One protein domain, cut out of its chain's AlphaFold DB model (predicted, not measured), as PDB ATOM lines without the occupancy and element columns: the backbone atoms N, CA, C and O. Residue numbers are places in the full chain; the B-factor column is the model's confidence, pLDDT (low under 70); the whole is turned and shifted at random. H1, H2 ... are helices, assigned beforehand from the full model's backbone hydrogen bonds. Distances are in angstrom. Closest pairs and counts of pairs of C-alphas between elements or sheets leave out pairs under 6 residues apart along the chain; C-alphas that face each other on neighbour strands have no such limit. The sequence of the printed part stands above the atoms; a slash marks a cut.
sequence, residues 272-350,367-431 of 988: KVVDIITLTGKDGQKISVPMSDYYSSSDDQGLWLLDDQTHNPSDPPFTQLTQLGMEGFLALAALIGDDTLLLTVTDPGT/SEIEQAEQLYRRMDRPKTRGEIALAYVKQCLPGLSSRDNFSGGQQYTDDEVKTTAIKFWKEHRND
ATOM      1  N   LYS A 272     107.436  87.872 134.220       91.88
ATOM      2  CA  LYS A 272     106.183  87.110 134.181       91.88
ATOM      3  C   LYS A 272     105.035  87.902 133.548       91.88
ATOM      4  O   LYS A 272     104.311  87.368 132.713       91.88
ATOM      5  N   VAL A 273     104.865  89.172 133.925       92.88
ATOM      6  CA  VAL A 273     103.843  90.042 133.319       92.88
ATOM      7  C   VAL A 273     104.129  90.267 131.841       92.88
ATOM      8  O   VAL A 273     103.208  90.197 131.032       92.88
ATOM      9  N   VAL A 274     105.394  90.499 131.479       92.06
ATOM     10  CA  VAL A 274     105.795  90.662 130.076       92.06
ATOM     11  C   VAL A 274     105.441  89.414 129.264       92.06
ATOM     12  O   VAL A 274     104.827  89.551 128.209       92.06
ATOM     13  N   ASP A 275     105.734  88.219 129.779       91.00
ATOM     14  CA  ASP A 275     105.413  86.953 129.110       91.00
ATOM     15  C   ASP A 275     103.901  86.802 128.874       91.00
ATOM     16  O   ASP A 275     103.473  86.494 127.758       91.00
ATOM     17  N   ILE A 276     103.075  87.083 129.889       92.00
ATOM     18  CA  ILE A 276     101.611  86.982 129.779       92.00
ATOM     19  C   ILE A 276     101.058  88.041 128.814       92.00
ATOM     20  O   ILE A 276     100.251  87.714 127.942       92.00
ATOM     21  N   ILE A 277     101.529  89.291 128.890       91.56
ATOM     22  CA  ILE A 277     101.196  90.350 127.925       91.56
ATOM     23  C   ILE A 277     101.518  89.891 126.499       91.56
ATOM     24  O   ILE A 277     100.714  90.097 125.591       91.56
ATOM     25  N   THR A 278     102.664  89.252 126.273       89.88
ATOM     26  CA  THR A 278     103.008  88.722 124.950       89.88
ATOM     27  C   THR A 278     102.044  87.611 124.523       89.88
ATOM     28  O   THR A 278     101.629  87.583 123.362       89.88
ATOM     29  N   LEU A 279     101.630  86.726 125.438       89.25
ATOM     30  CA  LEU A 279     100.642  85.681 125.148       89.25
ATOM     31  C   LEU A 279      99.272  86.249 124.758       89.25
ATOM     32  O   LEU A 279      98.660  85.703 123.844       89.25
ATOM     33  N   THR A 280      98.822  87.360 125.355       88.88
ATOM     34  CA  THR A 280      97.524  87.982 125.002       88.88
ATOM     35  C   THR A 280      97.412  88.383 123.526       88.88
ATOM     36  O   THR A 280      96.303  88.523 123.022       88.88
ATOM     37  N   GLY A 281      98.532  88.572 122.820       86.00
ATOM     38  CA  GLY A 281      98.546  88.923 121.399       86.00
ATOM     39  C   GLY A 281      98.595  87.735 120.429       86.00
ATOM     40  O   GLY A 281      98.368  87.907 119.227       86.00
ATOM     41  N   LYS A 282      98.932  86.530 120.904       84.62
ATOM     42  CA  LYS A 282      99.161  85.379 120.019       84.62
ATOM     43  C   LYS A 282      97.842  84.800 119.506       84.62
ATOM     44  O   LYS A 282      96.925  84.539 120.280       84.62
ATOM     45  N   ASP A 283      97.783  84.527 118.204       78.75
ATOM     46  CA  ASP A 283      96.659  83.799 117.610       78.75
ATOM     47  C   ASP A 283      96.578  82.367 118.173       78.75
ATOM     48  O   ASP A 283      97.592  81.748 118.501       78.75
ATOM     49  N   GLY A 284      95.357  81.833 118.289       72.00
ATOM     50  CA  GLY A 284      95.103  80.467 118.769       72.00
ATOM     51  C   GLY A 284      95.046  80.306 120.290       72.00
ATOM     52  O   GLY A 284      94.761  79.208 120.765       72.00
ATOM     53  N   GLN A 285      95.268  81.375 121.057       78.12
ATOM     54  CA  GLN A 285      95.016  81.357 122.496       78.12
ATOM     55  C   GLN A 285      93.515  81.299 122.781       78.12
ATOM     56  O   GLN A 285      92.713  81.934 122.093       78.12
ATOM     57  N   LYS A 286      93.131  80.562 123.829       72.56
ATOM     58  CA  LYS A 286      91.777  80.660 124.375       72.56
ATOM     59  C   LYS A 286      91.616  82.055 124.967       72.56
ATOM     60  O   LYS A 286      92.289  82.401 125.933       72.56
ATOM     61  N   ILE A 287      90.740  82.853 124.370       71.56
ATOM     62  CA  ILE A 287      90.365  84.165 124.890       71.56
ATOM     63  C   ILE A 287      89.014  83.998 125.563       71.56
ATOM     64  O   ILE A 287      88.010  83.787 124.886       71.56
ATOM     65  N   SER A 288      89.006  84.091 126.890       67.12
ATOM     66  CA  SER A 288      87.777  84.351 127.627       67.12
ATOM     67  C   SER A 288      87.574  85.858 127.627       67.12
ATOM     68  O   SER A 288      88.414  86.598 128.136       67.12
ATOM     69  N   VAL A 289      86.507  86.316 126.982       64.38
ATOM     70  CA  VAL A 289      86.034  87.686 127.168       64.38
ATOM     71  C   VAL A 289      84.978  87.603 128.263       64.38
ATOM     72  O   VAL A 289      84.054  86.796 128.116       64.38
ATOM     73  N   PRO A 290      85.081  88.394 129.343       61.34
ATOM     74  CA  PRO A 290      84.022  88.460 130.331       61.34
ATOM     75  C   PRO A 290      82.714  88.786 129.604       61.34
ATOM     76  O   PRO A 290      82.610  89.807 128.929       61.34
ATOM     77  N   MET A 291      81.717  87.900 129.691       52.41
ATOM     78  CA  MET A 291      80.475  87.987 128.903       52.41
ATOM     79  C   MET A 291      79.593  89.211 129.275       52.41
ATOM     80  O   MET A 291      78.476  89.360 128.782       52.41
ATOM     81  N   SER A 292      80.088  90.095 130.148       49.56
ATOM     82  CA  SER A 292      79.331  91.074 130.926       49.56
ATOM     83  C   SER A 292      79.162  92.453 130.294       49.56
ATOM     84  O   SER A 292      78.421  93.266 130.840       49.56
ATOM     85  N   ASP A 293      79.807  92.751 129.165       44.56
ATOM     86  CA  ASP A 293      79.828  94.129 128.650       44.56
ATOM     87  C   ASP A 293      78.468  94.646 128.152       44.56
ATOM     88  O   ASP A 293      78.298  95.860 128.040       44.56
ATOM     89  N   TYR A 294      77.489  93.774 127.876       43.47
ATOM     90  CA  TYR A 294      76.217  94.221 127.287       43.47
ATOM     91  C   TYR A 294      74.930  93.780 127.992       43.47
ATOM     92  O   TYR A 294      73.955  94.521 127.905       43.47
ATOM     93  N   TYR A 295      74.886  92.633 128.685       37.97
ATOM     94  CA  TYR A 295      73.611  92.132 129.237       37.97
ATOM     95  C   TYR A 295      73.681  91.408 130.579       37.97
ATOM     96  O   TYR A 295      72.629  91.192 131.180       37.97
ATOM     97  N   SER A 296      74.860  91.035 131.085       39.19
ATOM     98  CA  SER A 296      74.888  90.317 132.354       39.19
ATOM     99  C   SER A 296      74.816  91.305 133.518       39.19
ATOM    100  O   SER A 296      75.816  91.814 134.013       39.19
ATOM    101  N   SER A 297      73.601  91.496 134.020       39.28
ATOM    102  CA  SER A 297      73.356  91.867 135.412       39.28
ATOM    103  C   SER A 297      73.849  90.800 136.401       39.28
ATOM    104  O   SER A 297      73.490  90.875 137.568       39.28
ATOM    105  N   SER A 298      74.575  89.767 135.954       42.91
ATOM    106  CA  SER A 298      75.001  88.679 136.815       42.91
ATOM    107  C   SER A 298      76.066  89.182 137.773       42.91
ATOM    108  O   SER A 298      77.167  89.585 137.385       42.91
ATOM    109  N   ASP A 299      75.703  89.091 139.038       48.59
ATOM    110  CA  ASP A 299      76.498  89.298 140.238       48.59
ATOM    111  C   ASP A 299      77.805  88.468 140.288       48.59
ATOM    112  O   ASP A 299      78.607  88.654 141.197       48.59
ATOM    113  N   ASP A 300      78.070  87.623 139.283       48.31
ATOM    114  CA  ASP A 300      79.140  86.617 139.245       48.31
ATOM    115  C   ASP A 300      80.554  87.138 138.964       48.31
ATOM    116  O   ASP A 300      81.526  86.448 139.255       48.31
ATOM    117  N   GLN A 301      80.726  88.341 138.409       56.47
ATOM    118  CA  GLN A 301      82.081  88.874 138.211       56.47
ATOM    119  C   GLN A 301      82.491  89.712 139.415       56.47
ATOM    120  O   GLN A 301      82.139  90.892 139.514       56.47
ATOM    121  N   GLY A 302      83.175  89.066 140.361       62.06
ATOM    122  CA  GLY A 302      83.717  89.686 141.567       62.06
ATOM    123  C   GLY A 302      84.634  90.876 141.269       62.06
ATOM    124  O   GLY A 302      85.138  91.055 140.157       62.06
ATOM    125  N   LEU A 303      84.842  91.728 142.276       79.75
ATOM    126  CA  LEU A 303      85.886  92.750 142.225       79.75
ATOM    127  C   LEU A 303      87.225  92.023 142.321       79.75
ATOM    128  O   LEU A 303      87.755  91.851 143.410       79.75
ATOM    129  N   TRP A 304      87.766  91.583 141.185       86.75
ATOM    130  CA  TRP A 304      88.889  90.643 141.147       86.75
ATOM    131  C   TRP A 304      90.179  91.165 141.807       86.75
ATOM    132  O   TRP A 304      91.046  90.371 142.150       86.75
ATOM    133  N   LEU A 305      90.300  92.479 142.042       89.31
ATOM    134  CA  LEU A 305      91.363  93.070 142.871       89.31
ATOM    135  C   LEU A 305      91.222  92.776 144.377       89.31
ATOM    136  O   LEU A 305      92.191  92.925 145.120       89.31
ATOM    137  N   LEU A 306      90.025  92.409 144.832       85.62
ATOM    138  CA  LEU A 306      89.697  92.056 146.213       85.62
ATOM    139  C   LEU A 306      89.609  90.540 146.414       85.62
ATOM    140  O   LEU A 306      89.738  90.062 147.540       85.62
ATOM    141  N   ASP A 307      89.390  89.771 145.354       77.44
ATOM    142  CA  ASP A 307      89.317  88.320 145.452       77.44
ATOM    143  C   ASP A 307      90.713  87.694 145.478       77.44
ATOM    144  O   ASP A 307      91.601  88.066 144.712       77.44
ATOM    145  N   ASP A 308      90.910  86.709 146.355       69.88
ATOM    146  CA  ASP A 308      92.140  85.922 146.348       69.88
ATOM    147  C   ASP A 308      92.071  84.964 145.153       69.88
ATOM    148  O   ASP A 308      91.299  84.006 145.155       69.88
ATOM    149  N   GLN A 309      92.841  85.267 144.113       71.50
ATOM    150  CA  GLN A 309      92.897  84.487 142.882       71.50
ATOM    151  C   GLN A 309      94.104  83.540 142.937       71.50
ATOM    152  O   GLN A 309      95.243  83.982 143.123       71.50
ATOM    153  N   THR A 310      93.879  82.236 142.783       75.31
ATOM    154  CA  THR A 310      94.968  81.261 142.643       75.31
ATOM    155  C   THR A 310      95.580  81.402 141.252       75.31
ATOM    156  O   THR A 310      94.887  81.587 140.253       75.31
ATOM    157  N   HIS A 311      96.910  81.379 141.161       78.06
ATOM    158  CA  HIS A 311      97.555  81.461 139.856       78.06
ATOM    159  C   HIS A 311      97.504  80.107 139.147       78.06
ATOM    160  O   HIS A 311      98.159  79.164 139.597       78.06
ATOM    161  N   ASN A 312      96.812  80.036 138.009       79.31
ATOM    162  CA  ASN A 312      96.762  78.849 137.162       79.31
ATOM    163  C   ASN A 312      97.311  79.163 135.753       79.31
ATOM    164  O   ASN A 312      96.671  79.866 134.970       79.31
ATOM    165  N   PRO A 313      98.487  78.618 135.382       81.44
ATOM    166  CA  PRO A 313      99.091  78.828 134.064       81.44
ATOM    167  C   PRO A 313      98.268  78.302 132.878       81.44
ATOM    168  O   PRO A 313      98.563  78.657 131.736       81.44
ATOM    169  N   SER A 314      97.276  77.442 133.129       82.81
ATOM    170  CA  SER A 314      96.398  76.878 132.094       82.81
ATOM    171  C   SER A 314      95.250  77.816 131.716       82.81
ATOM    172  O   SER A 314      94.554  77.564 130.728       82.81
ATOM    173  N   ASP A 315      95.047  78.889 132.482       83.75
ATOM    174  CA  ASP A 315      93.965  79.835 132.247       83.75
ATOM    175  C   ASP A 315      94.230  80.730 131.029       83.75
ATOM    176  O   ASP A 315      95.380  80.934 130.629       83.75
ATOM    177  N   PRO A 316      93.183  81.325 130.431       88.00
ATOM    178  CA  PRO A 316      93.326  82.350 129.402       88.00
ATOM    179  C   PRO A 316      94.285  83.482 129.820       88.00
ATOM    180  O   PRO A 316      94.213  83.942 130.961       88.00
ATOM    181  N   PRO A 317      95.129  84.021 128.917       91.31
ATOM    182  CA  PRO A 317      96.127  85.035 129.275       91.31
ATOM    183  C   PRO A 317      95.572  86.283 129.982       91.31
ATOM    184  O   PRO A 317      96.214  86.812 130.883       91.31
ATOM    185  N   PHE A 318      94.370  86.748 129.623       90.62
ATOM    186  CA  PHE A 318      93.732  87.874 130.321       90.62
ATOM    187  C   PHE A 318      93.334  87.526 131.766       90.62
ATOM    188  O   PHE A 318      93.537  88.344 132.657       90.62
ATOM    189  N   THR A 319      92.860  86.302 132.019       89.19
ATOM    190  CA  THR A 319      92.597  85.782 133.373       89.19
ATOM    191  C   THR A 319      93.894  85.625 134.168       89.19
ATOM    192  O   THR A 319      93.960  85.963 135.345       89.19
ATOM    193  N   GLN A 320      94.983  85.201 133.524       91.62
ATOM    194  CA  GLN A 320      96.283  85.163 134.195       91.62
ATOM    195  C   GLN A 320      96.753  86.558 134.636       91.62
ATOM    196  O   GLN A 320      97.428  86.669 135.656       91.62
ATOM    197  N   LEU A 321      96.396  87.628 133.908       92.75
ATOM    198  CA  LEU A 321      96.683  88.996 134.353       92.75
ATOM    199  C   LEU A 321      95.870  89.369 135.597       92.75
ATOM    200  O   LEU A 321      96.442  89.960 136.506       92.75
ATOM    201  N   THR A 322      94.590  89.000 135.707       91.81
ATOM    202  CA  THR A 322      93.800  89.326 136.915       91.81
ATOM    203  C   THR A 322      94.362  88.656 138.172       91.81
ATOM    204  O   THR A 322      94.371  89.261 139.243       91.81
ATOM    205  N   GLN A 323      94.951  87.464 138.036       90.75
ATOM    206  CA  GLN A 323      95.634  86.740 139.121       90.75
ATOM    207  C   GLN A 323      96.893  87.443 139.661       90.75
ATOM    208  O   GLN A 323      97.409  87.065 140.711       90.75
ATOM    209  N   LEU A 324      97.422  88.454 138.961       91.38
ATOM    210  CA  LEU A 324      98.595  89.227 139.390       91.38
ATOM    211  C   LEU A 324      98.227  90.511 140.156       91.38
ATOM    212  O   LEU A 324      99.098  91.350 140.404       91.38
ATOM    213  N   GLY A 325      96.952  90.690 140.519       92.56
ATOM    214  CA  GLY A 325      96.481  91.818 141.324       92.56
ATOM    215  C   GLY A 325      96.831  93.170 140.696       92.56
ATOM    216  O   GLY A 325      96.613  93.389 139.505       92.56
ATOM    217  N   MET A 326      97.417  94.083 141.479       93.75
ATOM    218  CA  MET A 326      97.753  95.441 141.023       93.75
ATOM    219  C   MET A 326      98.782  95.499 139.885       93.75
ATOM    220  O   MET A 326      98.751  96.436 139.084       93.75
ATOM    221  N   GLU A 327      99.692  94.524 139.778       93.12
ATOM    222  CA  GLU A 327     100.646  94.480 138.660       93.12
ATOM    223  C   GLU A 327      99.928  94.102 137.355       93.12
ATOM    224  O   GLU A 327     100.135  94.730 136.314       93.12
ATOM    225  N   GLY A 328      99.019  93.130 137.441       94.12
ATOM    226  CA  GLY A 328      98.138  92.730 136.351       94.12
ATOM    227  C   GLY A 328      97.123  93.800 135.955       94.12
ATOM    228  O   GLY A 328      96.909  94.034 134.768       94.12
ATOM    229  N   PHE A 329      96.562  94.522 136.927       95.25
ATOM    230  CA  PHE A 329      95.699  95.679 136.687       95.25
ATOM    231  C   PHE A 329      96.407  96.759 135.884       95.25
ATOM    232  O   PHE A 329      95.862  97.245 134.894       95.25
ATOM    233  N   LEU A 330      97.645  97.096 136.255       96.06
ATOM    234  CA  LEU A 330      98.423  98.054 135.482       96.06
ATOM    235  C   LEU A 330      98.736  97.527 134.078       96.06
ATOM    236  O   LEU A 330      98.679  98.302 133.125       96.06
ATOM    237  N   ALA A 331      99.047  96.237 133.931       95.25
ATOM    238  CA  ALA A 331      99.258  95.620 132.623       95.25
ATOM    239  C   ALA A 331      98.009  95.737 131.734       95.25
ATOM    240  O   ALA A 331      98.110  96.195 130.597       95.25
ATOM    241  N   LEU A 332      96.824  95.417 132.263       95.06
ATOM    242  CA  LEU A 332      95.547  95.576 131.565       95.06
ATOM    243  C   LEU A 332      95.265  97.050 131.232       95.06
ATOM    244  O   LEU A 332      94.924  97.369 130.096       95.06
ATOM    245  N   ALA A 333      95.491  97.974 132.166       95.56
ATOM    246  CA  ALA A 333      95.357  99.407 131.907       95.56
ATOM    247  C   ALA A 333      96.320  99.889 130.806       95.56
ATOM    248  O   ALA A 333      95.954 100.710 129.965       95.56
ATOM    249  N   ALA A 334      97.542  99.355 130.763       94.69
ATOM    250  CA  ALA A 334      98.526  99.679 129.735       94.69
ATOM    251  C   ALA A 334      98.087  99.202 128.340       94.69
ATOM    252  O   ALA A 334      98.384  99.883 127.354       94.69
ATOM    253  N   LEU A 335      97.356  98.083 128.281       94.62
ATOM    254  CA  LEU A 335      96.757  97.527 127.066       94.62
ATOM    255  C   LEU A 335      95.555  98.336 126.557       94.62
ATOM    256  O   LEU A 335      95.204  98.193 125.390       94.62
ATOM    257  N   ILE A 336      94.927  99.198 127.364       93.12
ATOM    258  CA  ILE A 336      93.843 100.063 126.871       93.12
ATOM    259  C   ILE A 336      94.380 100.973 125.757       93.12
ATOM    260  O   ILE A 336      95.448 101.584 125.886       93.12
ATOM    261  N   GLY A 337      93.634 101.037 124.652       89.38
ATOM    262  CA  GLY A 337      94.034 101.716 123.417       89.38
ATOM    263  C   GLY A 337      94.879 100.859 122.467       89.38
ATOM    264  O   GLY A 337      95.186 101.306 121.364       89.38
ATOM    265  N   ASP A 338      95.239  99.630 122.849       92.06
ATOM    266  CA  ASP A 338      95.908  98.698 121.946       92.06
ATOM    267  C   ASP A 338      94.966  98.230 120.833       92.06
ATOM    268  O   ASP A 338      93.924  97.621 121.093       92.06
ATOM    269  N   ASP A 339      95.354  98.497 119.587       91.81
ATOM    270  CA  ASP A 339      94.536  98.261 118.403       91.81
ATOM    271  C   ASP A 339      94.751  96.891 117.739       91.81
ATOM    272  O   ASP A 339      94.170  96.620 116.684       91.81
ATOM    273  N   THR A 340      95.522  96.001 118.369       92.25
ATOM    274  CA  THR A 340      95.764  94.637 117.888       92.25
ATOM    275  C   THR A 340      94.478  93.822 117.953       92.25
ATOM    276  O   THR A 340      93.970  93.541 119.035       92.25
ATOM    277  N   LEU A 341      93.949  93.402 116.803       91.94
ATOM    278  CA  LEU A 341      92.771  92.533 116.740       91.94
ATOM    279  C   LEU A 341      93.113  91.089 117.123       91.94
ATOM    280  O   LEU A 341      94.136  90.559 116.686       91.94
ATOM    281  N   LEU A 342      92.224  90.451 117.887       88.56
ATOM    282  CA  LEU A 342      92.370  89.079 118.363       88.56
ATOM    283  C   LEU A 342      91.243  88.173 117.849       88.56
ATOM    284  O   LEU A 342      90.082  88.576 117.780       88.56
ATOM    285  N   LEU A 343      91.588  86.923 117.534       83.38
ATOM    286  CA  LEU A 343      90.623  85.865 117.230       83.38
ATOM    287  C   LEU A 343      89.994  85.352 118.533       83.38
ATOM    288  O   LEU A 343      90.606  84.564 119.251       83.38
ATOM    289  N   THR A 344      88.778  85.791 118.853       69.88
ATOM    290  CA  THR A 344      88.028  85.265 120.003       69.88
ATOM    291  C   THR A 344      87.495  83.864 119.696       69.88
ATOM    292  O   THR A 344      87.003  83.620 118.599       69.88
ATOM    293  N   VAL A 345      87.592  82.938 120.658       57.94
ATOM    294  CA  VAL A 345      87.204  81.516 120.498       57.94
ATOM    295  C   VAL A 345      85.692  81.301 120.635       57.94
ATOM    296  O   VAL A 345      85.218  80.172 120.600       57.94
ATOM    297  N   THR A 346      84.908  82.369 120.783       54.78
ATOM    298  CA  THR A 346      83.452  82.252 120.794       54.78
ATOM    299  C   THR A 346      82.985  81.657 119.471       54.78
ATOM    300  O   THR A 346      83.286  82.182 118.401       54.78
ATOM    301  N   ASP A 347      82.302  80.516 119.577       46.53
ATOM    302  CA  ASP A 347      81.739  79.767 118.462       46.53
ATOM    303  C   ASP A 347      80.997  80.748 117.534       46.53
ATOM    304  O   ASP A 347      80.208  81.558 118.037       46.53
ATOM    305  N   PRO A 348      81.225  80.740 116.207       44.47
ATOM    306  CA  PRO A 348      80.481  81.590 115.276       44.47
ATOM    307  C   PRO A 348      78.951  81.491 115.451       44.47
ATOM    308  O   PRO A 348      78.249  82.452 115.134       44.47
ATOM    309  N   GLY A 349      78.439  80.384 116.017       38.75
ATOM    310  CA  GLY A 349      77.028  80.210 116.396       38.75
ATOM    311  C   GLY A 349      76.617  80.810 117.753       38.75
ATOM    312  O   GLY A 349      75.445  81.144 117.938       38.75
ATOM    313  N   THR A 350      77.556  80.999 118.688       41.25
ATOM    314  CA  THR A 350      77.357  81.677 119.985       41.25
ATOM    315  C   THR A 350      77.933  83.084 120.003       41.25
ATOM    316  O   THR A 350      78.060  83.685 121.075       41.25
ATOM    317  N   SER A 367      78.086 113.684 117.302       76.25
ATOM    318  CA  SER A 367      78.926 113.959 116.130       76.25
ATOM    319  C   SER A 367      79.062 112.724 115.224       76.25
ATOM    320  O   SER A 367      78.929 111.587 115.678       76.25
ATOM    321  N   GLU A 368      79.393 112.912 113.937       72.00
ATOM    322  CA  GLU A 368      79.631 111.785 113.008       72.00
ATOM    323  C   GLU A 368      80.712 110.814 113.522       72.00
ATOM    324  O   GLU A 368      80.645 109.611 113.268       72.00
ATOM    325  N   ILE A 369      81.698 111.331 114.263       75.50
ATOM    326  CA  ILE A 369      82.788 110.543 114.844       75.50
ATOM    327  C   ILE A 369      82.263 109.672 115.989       75.50
ATOM    328  O   ILE A 369      82.507 108.469 115.992       75.50
ATOM    329  N   GLU A 370      81.489 110.242 116.913       74.75
ATOM    330  CA  GLU A 370      80.881 109.492 118.021       74.75
ATOM    331  C   GLU A 370      79.951 108.389 117.504       74.75
ATOM    332  O   GLU A 370      79.988 107.256 117.984       74.75
ATOM    333  N   GLN A 371      79.156 108.686 116.472       76.69
ATOM    334  CA  GLN A 371      78.310 107.688 115.818       76.69
ATOM    335  C   GLN A 371      79.145 106.571 115.183       76.69
ATOM    336  O   GLN A 371      78.820 105.392 115.334       76.69
ATOM    337  N   ALA A 372      80.244 106.919 114.508       84.00
ATOM    338  CA  ALA A 372      81.155 105.942 113.926       84.00
ATOM    339  C   ALA A 372      81.804 105.044 114.991       84.00
ATOM    340  O   ALA A 372      81.900 103.837 114.783       84.00
ATOM    341  N   GLU A 373      82.199 105.590 116.141       82.00
ATOM    342  CA  GLU A 373      82.757 104.813 117.253       82.00
ATOM    343  C   GLU A 373      81.721 103.880 117.888       82.00
ATOM    344  O   GLU A 373      82.013 102.709 118.153       82.00
ATOM    345  N   GLN A 374      80.489 104.358 118.090       77.88
ATOM    346  CA  GLN A 374      79.391 103.531 118.594       77.88
ATOM    347  C   GLN A 374      79.088 102.369 117.638       77.88
ATOM    348  O   GLN A 374      78.979 101.219 118.075       77.88
ATOM    349  N   LEU A 375      79.020 102.648 116.333       81.81
ATOM    350  CA  LEU A 375      78.857 101.626 115.298       81.81
ATOM    351  C   LEU A 375      80.051 100.668 115.266       81.81
ATOM    352  O   LEU A 375      79.856  99.458 115.206       81.81
ATOM    353  N   TYR A 376      81.282 101.168 115.398       87.31
ATOM    354  CA  TYR A 376      82.488 100.340 115.462       87.31
ATOM    355  C   TYR A 376      82.453  99.368 116.641       87.31
ATOM    356  O   TYR A 376      82.824  98.205 116.477       87.31
ATOM    357  N   ARG A 377      81.995  99.792 117.825       80.56
ATOM    358  CA  ARG A 377      81.879  98.918 119.010       80.56
ATOM    359  C   ARG A 377      80.807  97.831 118.843       80.56
ATOM    360  O   ARG A 377      80.997  96.728 119.364       80.56
ATOM    361  N   ARG A 378      79.733  98.113 118.092       75.31
ATOM    362  CA  ARG A 378      78.599  97.197 117.835       75.31
ATOM    363  C   ARG A 378      78.761  96.298 116.612       75.31
ATOM    364  O   ARG A 378      78.081  95.282 116.528       75.31
ATOM    365  N   MET A 379      79.636  96.676 115.688       83.44
ATOM    366  CA  MET A 379      79.919  95.935 114.464       83.44
ATOM    367  C   MET A 379      80.334  94.487 114.761       83.44
ATOM    368  O   MET A 379      81.080  94.228 115.710       83.44
ATOM    369  N   ASP A 380      79.890  93.562 113.907       80.69
ATOM    370  CA  ASP A 380      80.343  92.171 113.917       80.69
ATOM    371  C   ASP A 380      81.776  92.080 113.377       80.69
ATOM    372  O   ASP A 380      82.022  92.159 112.169       80.69
ATOM    373  N   ARG A 381      82.740  91.995 114.297       89.06
ATOM    374  CA  ARG A 381      84.175  91.974 114.000       89.06
ATOM    375  C   ARG A 381      84.982  91.353 115.143       89.06
ATOM    376  O   ARG A 381      84.509  91.326 116.284       89.06
ATOM    377  N   PRO A 382      86.245  90.977 114.880       89.19
ATOM    378  CA  PRO A 382      87.219  90.712 115.931       89.19
ATOM    379  C   PRO A 382      87.355  91.899 116.891       89.19
ATOM    380  O   PRO A 382      87.301  93.069 116.484       89.19
ATOM    381  N   LYS A 383      87.536  91.604 118.180       88.69
ATOM    382  CA  LYS A 383      87.792  92.620 119.208       88.69
ATOM    383  C   LYS A 383      89.284  92.908 119.308       88.69
ATOM    384  O   LYS A 383      90.119  92.043 119.049       88.69
ATOM    385  N   THR A 384      89.615  94.145 119.650       91.19
ATOM    386  CA  THR A 384      90.999  94.532 119.921       91.19
ATOM    387  C   THR A 384      91.425  94.069 121.309       91.19
ATOM    388  O   THR A 384      90.606  93.918 122.219       91.19
ATOM    389  N   ARG A 385      92.732  93.879 121.484       91.31
ATOM    390  CA  ARG A 385      93.367  93.583 122.766       91.31
ATOM    391  C   ARG A 385      93.015  94.638 123.817       91.31
ATOM    392  O   ARG A 385      92.718  94.277 124.955       91.31
ATOM    393  N   GLY A 386      92.978  95.913 123.424       92.00
ATOM    394  CA  GLY A 386      92.596  97.013 124.304       92.00
ATOM    395  C   GLY A 386      91.123  97.014 124.699       92.00
ATOM    396  O   GLY A 386      90.822  97.310 125.850       92.00
ATOM    397  N   GLU A 387      90.209  96.623 123.806       89.50
ATOM    398  CA  GLU A 387      88.786  96.475 124.152       89.50
ATOM    399  C   GLU A 387      88.555  95.377 125.190       89.50
ATOM    400  O   GLU A 387      87.774  95.566 126.117       89.50
ATOM    401  N   ILE A 388      89.257  94.249 125.068       88.62
ATOM    402  CA  ILE A 388      89.159  93.165 126.052       88.62
ATOM    403  C   ILE A 388      89.750  93.618 127.390       88.62
ATOM    404  O   ILE A 388      89.136  93.415 128.432       88.62
ATOM    405  N   ALA A 389      90.904  94.292 127.378       91.88
ATOM    406  CA  ALA A 389      91.501  94.833 128.597       91.88
ATOM    407  C   ALA A 389      90.598  95.875 129.283       91.88
ATOM    408  O   ALA A 389      90.475  95.876 130.509       91.88
ATOM    409  N   LEU A 390      89.926  96.724 128.499       88.94
ATOM    410  CA  LEU A 390      88.969  97.711 128.992       88.94
ATOM    411  C   LEU A 390      87.832  97.053 129.786       88.94
ATOM    412  O   LEU A 390      87.472  97.574 130.843       88.94
ATOM    413  N   ALA A 391      87.307  95.917 129.313       84.31
ATOM    414  CA  ALA A 391      86.248  95.166 129.991       84.31
ATOM    415  C   ALA A 391      86.669  94.735 131.406       84.31
ATOM    416  O   ALA A 391      85.924  94.934 132.362       84.31
ATOM    417  N   TYR A 392      87.901  94.239 131.566       87.50
ATOM    418  CA  TYR A 392      88.446  93.863 132.877       87.50
ATOM    419  C   TYR A 392      88.725  95.070 133.782       87.50
ATOM    420  O   TYR A 392      88.447  95.022 134.980       87.50
ATOM    421  N   VAL A 393      89.283  96.155 133.233       90.56
ATOM    422  CA  VAL A 393      89.673  97.341 134.018       90.56
ATOM    423  C   VAL A 393      88.455  98.097 134.540       90.56
ATOM    424  O   VAL A 393      88.455  98.517 135.697       90.56
ATOM    425  N   LYS A 394      87.399  98.249 133.727       86.38
ATOM    426  CA  LYS A 394      86.174  98.963 134.129       86.38
ATOM    427  C   LYS A 394      85.503  98.352 135.359       86.38
ATOM    428  O   LYS A 394      84.915  99.087 136.143       86.38
ATOM    429  N   GLN A 395      85.621  97.039 135.554       81.25
ATOM    430  CA  GLN A 395      85.054  96.347 136.717       81.25
ATOM    431  C   GLN A 395      85.714  96.757 138.034       81.25
ATOM    432  O   GLN A 395      85.080  96.697 139.080       81.25
ATOM    433  N   CYS A 396      86.969  97.201 137.983       87.25
ATOM    434  CA  CYS A 396      87.745  97.592 139.154       87.25
ATOM    435  C   CYS A 396      87.717  99.090 139.442       87.25
ATOM    436  O   CYS A 396      88.335  99.521 140.411       87.25
ATOM    437  N   LEU A 397      87.054  99.908 138.626       88.50
ATOM    438  CA  LEU A 397      87.038 101.351 138.823       88.50
ATOM    439  C   LEU A 397      85.679 101.797 139.377       88.50
ATOM    440  O   LEU A 397      84.661 101.621 138.700       88.50
ATOM    441  N   PRO A 398      85.635 102.383 140.591       84.06
ATOM    442  CA  PRO A 398      84.385 102.879 141.147       84.06
ATOM    443  C   PRO A 398      83.769 103.947 140.234       84.06
ATOM    444  O   PRO A 398      84.475 104.794 139.687       84.06
ATOM    445  N   GLY A 399      82.450 103.884 140.041       76.38
ATOM    446  CA  GLY A 399      81.698 104.838 139.216       76.38
ATOM    447  C   GLY A 399      81.815 104.648 137.697       76.38
ATOM    448  O   GLY A 399      81.179 105.391 136.957       76.38
ATOM    449  N   LEU A 400      82.582 103.660 137.211       74.81
ATOM    450  CA  LEU A 400      82.723 103.364 135.773       74.81
ATOM    451  C   LEU A 400      81.998 102.090 135.315       74.81
ATOM    452  O   LEU A 400      82.055 101.740 134.131       74.81
ATOM    453  N   SER A 401      81.321 101.383 136.226       64.06
ATOM    454  CA  SER A 401      80.630 100.134 135.895       64.06
ATOM    455  C   SER A 401      79.450 100.366 134.936       64.06
ATOM    456  O   SER A 401      78.838 101.433 134.909       64.06
ATOM    457  N   SER A 402      79.133  99.354 134.129       55.47
ATOM    458  CA  SER A 402      78.276  99.451 132.940       55.47
ATOM    459  C   SER A 402      76.872 100.020 133.176       55.47
ATOM    460  O   SER A 402      76.337 100.648 132.267       55.47
ATOM    461  N   ARG A 403      76.275  99.857 134.365       53.00
ATOM    462  CA  ARG A 403      74.859 100.194 134.602       53.00
ATOM    463  C   ARG A 403      74.570 101.700 134.616       53.00
ATOM    464  O   ARG A 403      73.566 102.111 134.042       53.00
ATOM    465  N   ASP A 404      75.476 102.512 135.159       49.50
ATOM    466  CA  ASP A 404      75.296 103.974 135.263       49.50
ATOM    467  C   ASP A 404      75.471 104.683 133.903       49.50
ATOM    468  O   ASP A 404      74.919 105.757 133.656       49.50
ATOM    469  N   ASN A 405      76.181 104.040 132.968       48.66
ATOM    470  CA  ASN A 405      76.420 104.565 131.622       48.66
ATOM    471  C   ASN A 405      75.223 104.389 130.671       48.66
ATOM    472  O   ASN A 405      75.149 105.081 129.655       48.66
ATOM    473  N   PHE A 406      74.278 103.488 130.969       47.78
ATOM    474  CA  PHE A 406      73.089 103.292 130.127       47.78
ATOM    475  C   PHE A 406      71.972 104.306 130.410       47.78
ATOM    476  O   PHE A 406      71.165 104.575 129.523       47.78
ATOM    477  N   SER A 407      71.930 104.907 131.602       46.25
ATOM    478  CA  SER A 407      70.871 105.836 132.032       46.25
ATOM    479  C   SER A 407      71.180 107.323 131.788       46.25
ATOM    480  O   SER A 407      70.561 108.182 132.408       46.25
ATOM    481  N   GLY A 408      72.114 107.645 130.885       50.62
ATOM    482  CA  GLY A 408      72.474 109.033 130.547       50.62
ATOM    483  C   GLY A 408      73.654 109.615 131.337       50.62
ATOM    484  O   GLY A 408      73.813 110.833 131.373       50.62
ATOM    485  N   GLY A 409      74.479 108.768 131.964       55.97
ATOM    486  CA  GLY A 409      75.746 109.178 132.578       55.97
ATOM    487  C   GLY A 409      76.796 109.648 131.560       55.97
ATOM    488  O   GLY A 409      76.701 109.373 130.362       55.97
ATOM    489  N   GLN A 410      77.815 110.366 132.046       57.03
ATOM    490  CA  GLN A 410      78.962 110.807 131.248       57.03
ATOM    491  C   GLN A 410      79.691 109.591 130.652       57.03
ATOM    492  O   GLN A 410      80.204 108.751 131.388       57.03
ATOM    493  N   GLN A 411      79.753 109.496 129.321       66.62
ATOM    494  CA  GLN A 411      80.531 108.455 128.649       66.62
ATOM    495  C   GLN A 411      82.024 108.775 128.761       66.62
ATOM    496  O   GLN A 411      82.465 109.832 128.319       66.62
ATOM    497  N   TYR A 412      82.793 107.852 129.334       75.75
ATOM    498  CA  TYR A 412      84.248 107.954 129.401       75.75
ATOM    499  C   TYR A 412      84.885 107.383 128.133       75.75
ATOM    500  O   TYR A 412      84.585 106.252 127.729       75.75
ATOM    501  N   THR A 413      85.799 108.146 127.542       83.56
ATOM    502  CA  THR A 413      86.683 107.696 126.460       83.56
ATOM    503  C   THR A 413      87.675 106.645 126.964       83.56
ATOM    504  O   THR A 413      87.983 106.571 128.156       83.56
ATOM    505  N   ASP A 414      88.218 105.827 126.058       86.19
ATOM    506  CA  ASP A 414      89.197 104.794 126.428       86.19
ATOM    507  C   ASP A 414      90.444 105.414 127.099       86.19
ATOM    508  O   ASP A 414      90.964 104.859 128.069       86.19
ATOM    509  N   ASP A 415      90.872 106.603 126.657       88.25
ATOM    510  CA  ASP A 415      91.992 107.346 127.249       88.25
ATOM    511  C   ASP A 415      91.674 107.900 128.645       88.25
ATOM    512  O   ASP A 415      92.537 107.877 129.528       88.25
ATOM    513  N   GLU A 416      90.443 108.357 128.892       90.00
ATOM    514  CA  GLU A 416      90.006 108.768 130.232       90.00
ATOM    515  C   GLU A 416      89.953 107.577 131.186       90.00
ATOM    516  O   GLU A 416      90.414 107.687 132.325       90.00
ATOM    517  N   VAL A 417      89.463 106.419 130.725       90.00
ATOM    518  CA  VAL A 417      89.476 105.189 131.529       90.00
ATOM    519  C   VAL A 417      90.912 104.759 131.810       90.00
ATOM    520  O   VAL A 417      91.244 104.484 132.961       90.00
ATOM    521  N   LYS A 418      91.797 104.766 130.805       93.75
ATOM    522  CA  LYS A 418      93.226 104.460 130.975       93.75
ATOM    523  C   LYS A 418      93.901 105.406 131.963       93.75
ATOM    524  O   LYS A 418      94.629 104.961 132.849       93.75
ATOM    525  N   THR A 419      93.650 106.705 131.837       93.88
ATOM    526  CA  THR A 419      94.204 107.733 132.725       93.88
ATOM    527  C   THR A 419      93.705 107.540 134.153       93.88
ATOM    528  O   THR A 419      94.501 107.567 135.092       93.88
ATOM    529  N   THR A 420      92.407 107.272 134.314       93.94
ATOM    530  CA  THR A 420      91.785 106.976 135.611       93.94
ATOM    531  C   THR A 420      92.359 105.701 136.218       93.94
ATOM    532  O   THR A 420      92.725 105.707 137.388       93.94
ATOM    533  N   ALA A 421      92.546 104.644 135.424       94.81
ATOM    534  CA  ALA A 421      93.158 103.393 135.859       94.81
ATOM    535  C   ALA A 421      94.604 103.591 136.329       94.81
ATOM    536  O   ALA A 421      94.979 103.141 137.408       94.81
ATOM    537  N   ILE A 422      95.422 104.313 135.560       95.00
ATOM    538  CA  ILE A 422      96.815 104.592 135.934       95.00
ATOM    539  C   ILE A 422      96.877 105.473 137.188       95.00
ATOM    540  O   ILE A 422      97.744 105.260 138.037       95.00
ATOM    541  N   LYS A 423      95.979 106.456 137.323       95.12
ATOM    542  CA  LYS A 423      95.873 107.286 138.528       95.12
ATOM    543  C   LYS A 423      95.488 106.439 139.743       95.12
ATOM    544  O   LYS A 423      96.208 106.478 140.735       95.12
ATOM    545  N   PHE A 424      94.437 105.632 139.619       95.25
ATOM    546  CA  PHE A 424      93.991 104.700 140.651       95.25
ATOM    547  C   PHE A 424      95.130 103.766 141.079       95.25
ATOM    548  O   PHE A 424      95.429 103.657 142.262       95.25
ATOM    549  N   TRP A 425      95.866 103.185 140.127       95.88
ATOM    550  CA  TRP A 425      97.046 102.381 140.441       95.88
ATOM    551  C   TRP A 425      98.127 103.186 141.180       95.88
ATOM    552  O   TRP A 425      98.686 102.708 142.159       95.88
ATOM    553  N   LYS A 426      98.444 104.419 140.764       95.12
ATOM    554  CA  LYS A 426      99.451 105.245 141.464       95.12
ATOM    555  C   LYS A 426      99.058 105.541 142.912       95.12
ATOM    556  O   LYS A 426      99.944 105.560 143.764       95.12
ATOM    557  N   GLU A 427      97.773 105.788 143.151       95.88
ATOM    558  CA  GLU A 427      97.212 106.101 144.466       95.88
ATOM    559  C   GLU A 427      97.141 104.859 145.359       95.88
ATOM    560  O   GLU A 427      97.526 104.948 146.518       95.88
ATOM    561  N   HIS A 428      96.762 103.704 144.799       95.56
ATOM    562  CA  HIS A 428      96.370 102.526 145.578       95.56
ATOM    563  C   HIS A 428      97.256 101.279 145.394       95.56
ATOM    564  O   HIS A 428      96.985 100.235 145.978       95.56
ATOM    565  N   ARG A 429      98.341 101.325 144.609       93.56
ATOM    566  CA  ARG A 429      99.227 100.151 144.388       93.56
ATOM    567  C   ARG A 429      99.873  99.587 145.654       93.56
ATOM    568  O   ARG A 429     100.355  98.460 145.625       93.56
ATOM    569  N   ASN A 430      99.969 100.400 146.704       94.12
ATOM    570  CA  ASN A 430     100.563 100.025 147.985       94.12
ATOM    571  C   ASN A 430      99.501  99.813 149.068       94.12
ATOM    572  O   ASN A 430      99.868  99.482 150.195       94.12
ATOM    573  N   ASP A 431      98.228 100.031 148.737       93.81
ATOM    574  CA  ASP A 431      97.135  99.842 149.670       93.81
ATOM    575  C   ASP A 431      97.003  98.355 149.970       93.81
ATOM    576  O   ASP A 431      97.062  97.484 149.094       93.81
TER     577      ASP A 431
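Overview. This is residues 272 to 350 and 367 to 431 of the 988 residues of an uncharacterized protein of Rubritalea squalenifaciens DSM 18772 (UniProt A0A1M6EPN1). Five helices make a compact, mostly crossed cluster, with H5 in the middle and H3 packed against H1, H2, H5 and H7. A wide loop, residues 281 to 316, joins H1 to H2, short H6 lies away from the cluster, and residues 367 to 376, mostly H4, stick out as an arm. The printed part has 144 residues with seven named helices, H1 to H7 in order, and no named strand; its class is all helix, though only 68 residues, under half, are in named elements. The radius of gyration of the C-alphas is 15.1 A and the spans are 42 by 37 by 27 A.

Arrangement. H1, residues 272 to 280, touches H2, residues 317 to 322, at a steep tilt of 46 degrees, the closest C-alphas being those of Thr 280 and Pro 317, 5.4 A apart. The hub is H3, residues 325 to 335, which touches H5, residues 385 to 395, at Leu 335 and Gly 386, whose C-alphas, their closest, are 5.0 A apart, at a steep tilt of 43 degrees. H3 and H7, residues 414 to 428, touch at a shallow tilt of 25 degrees, opposite ways, closest at the C-alphas of Ala 333 and Lys 418, 5.6 A. H4, residues 368 to 378, and H6, residues 402 to 406, touch no helix. Every O i to N i+4 pair is within hydrogen-bond range in H1, H2, H3, H4 and H7; H5 has 6 of 7, and H6 0 of 1 with 2 of 2 O i to N i+3 pairs.

Along the chain. H1 begins at C-alpha 272, (106.183, 87.110, 134.181), and H7, 20.6 A long, ends at C-alpha 428, (96.370, 102.526, 145.578). H1 measures 12.6 A, H3 and H4 15.4 A each, and H5 16.5 A.

Size, cuts and confidence. Residues 351 to 366 are not printed, and C-alphas 350 and 367 are 32.5 A apart across the cut. The link from H1 to H2 is long. Mean pLDDT of the printed part is 79.0, with residues 288 to 302, 308, 344 to 350 and 401 to 411 under 70.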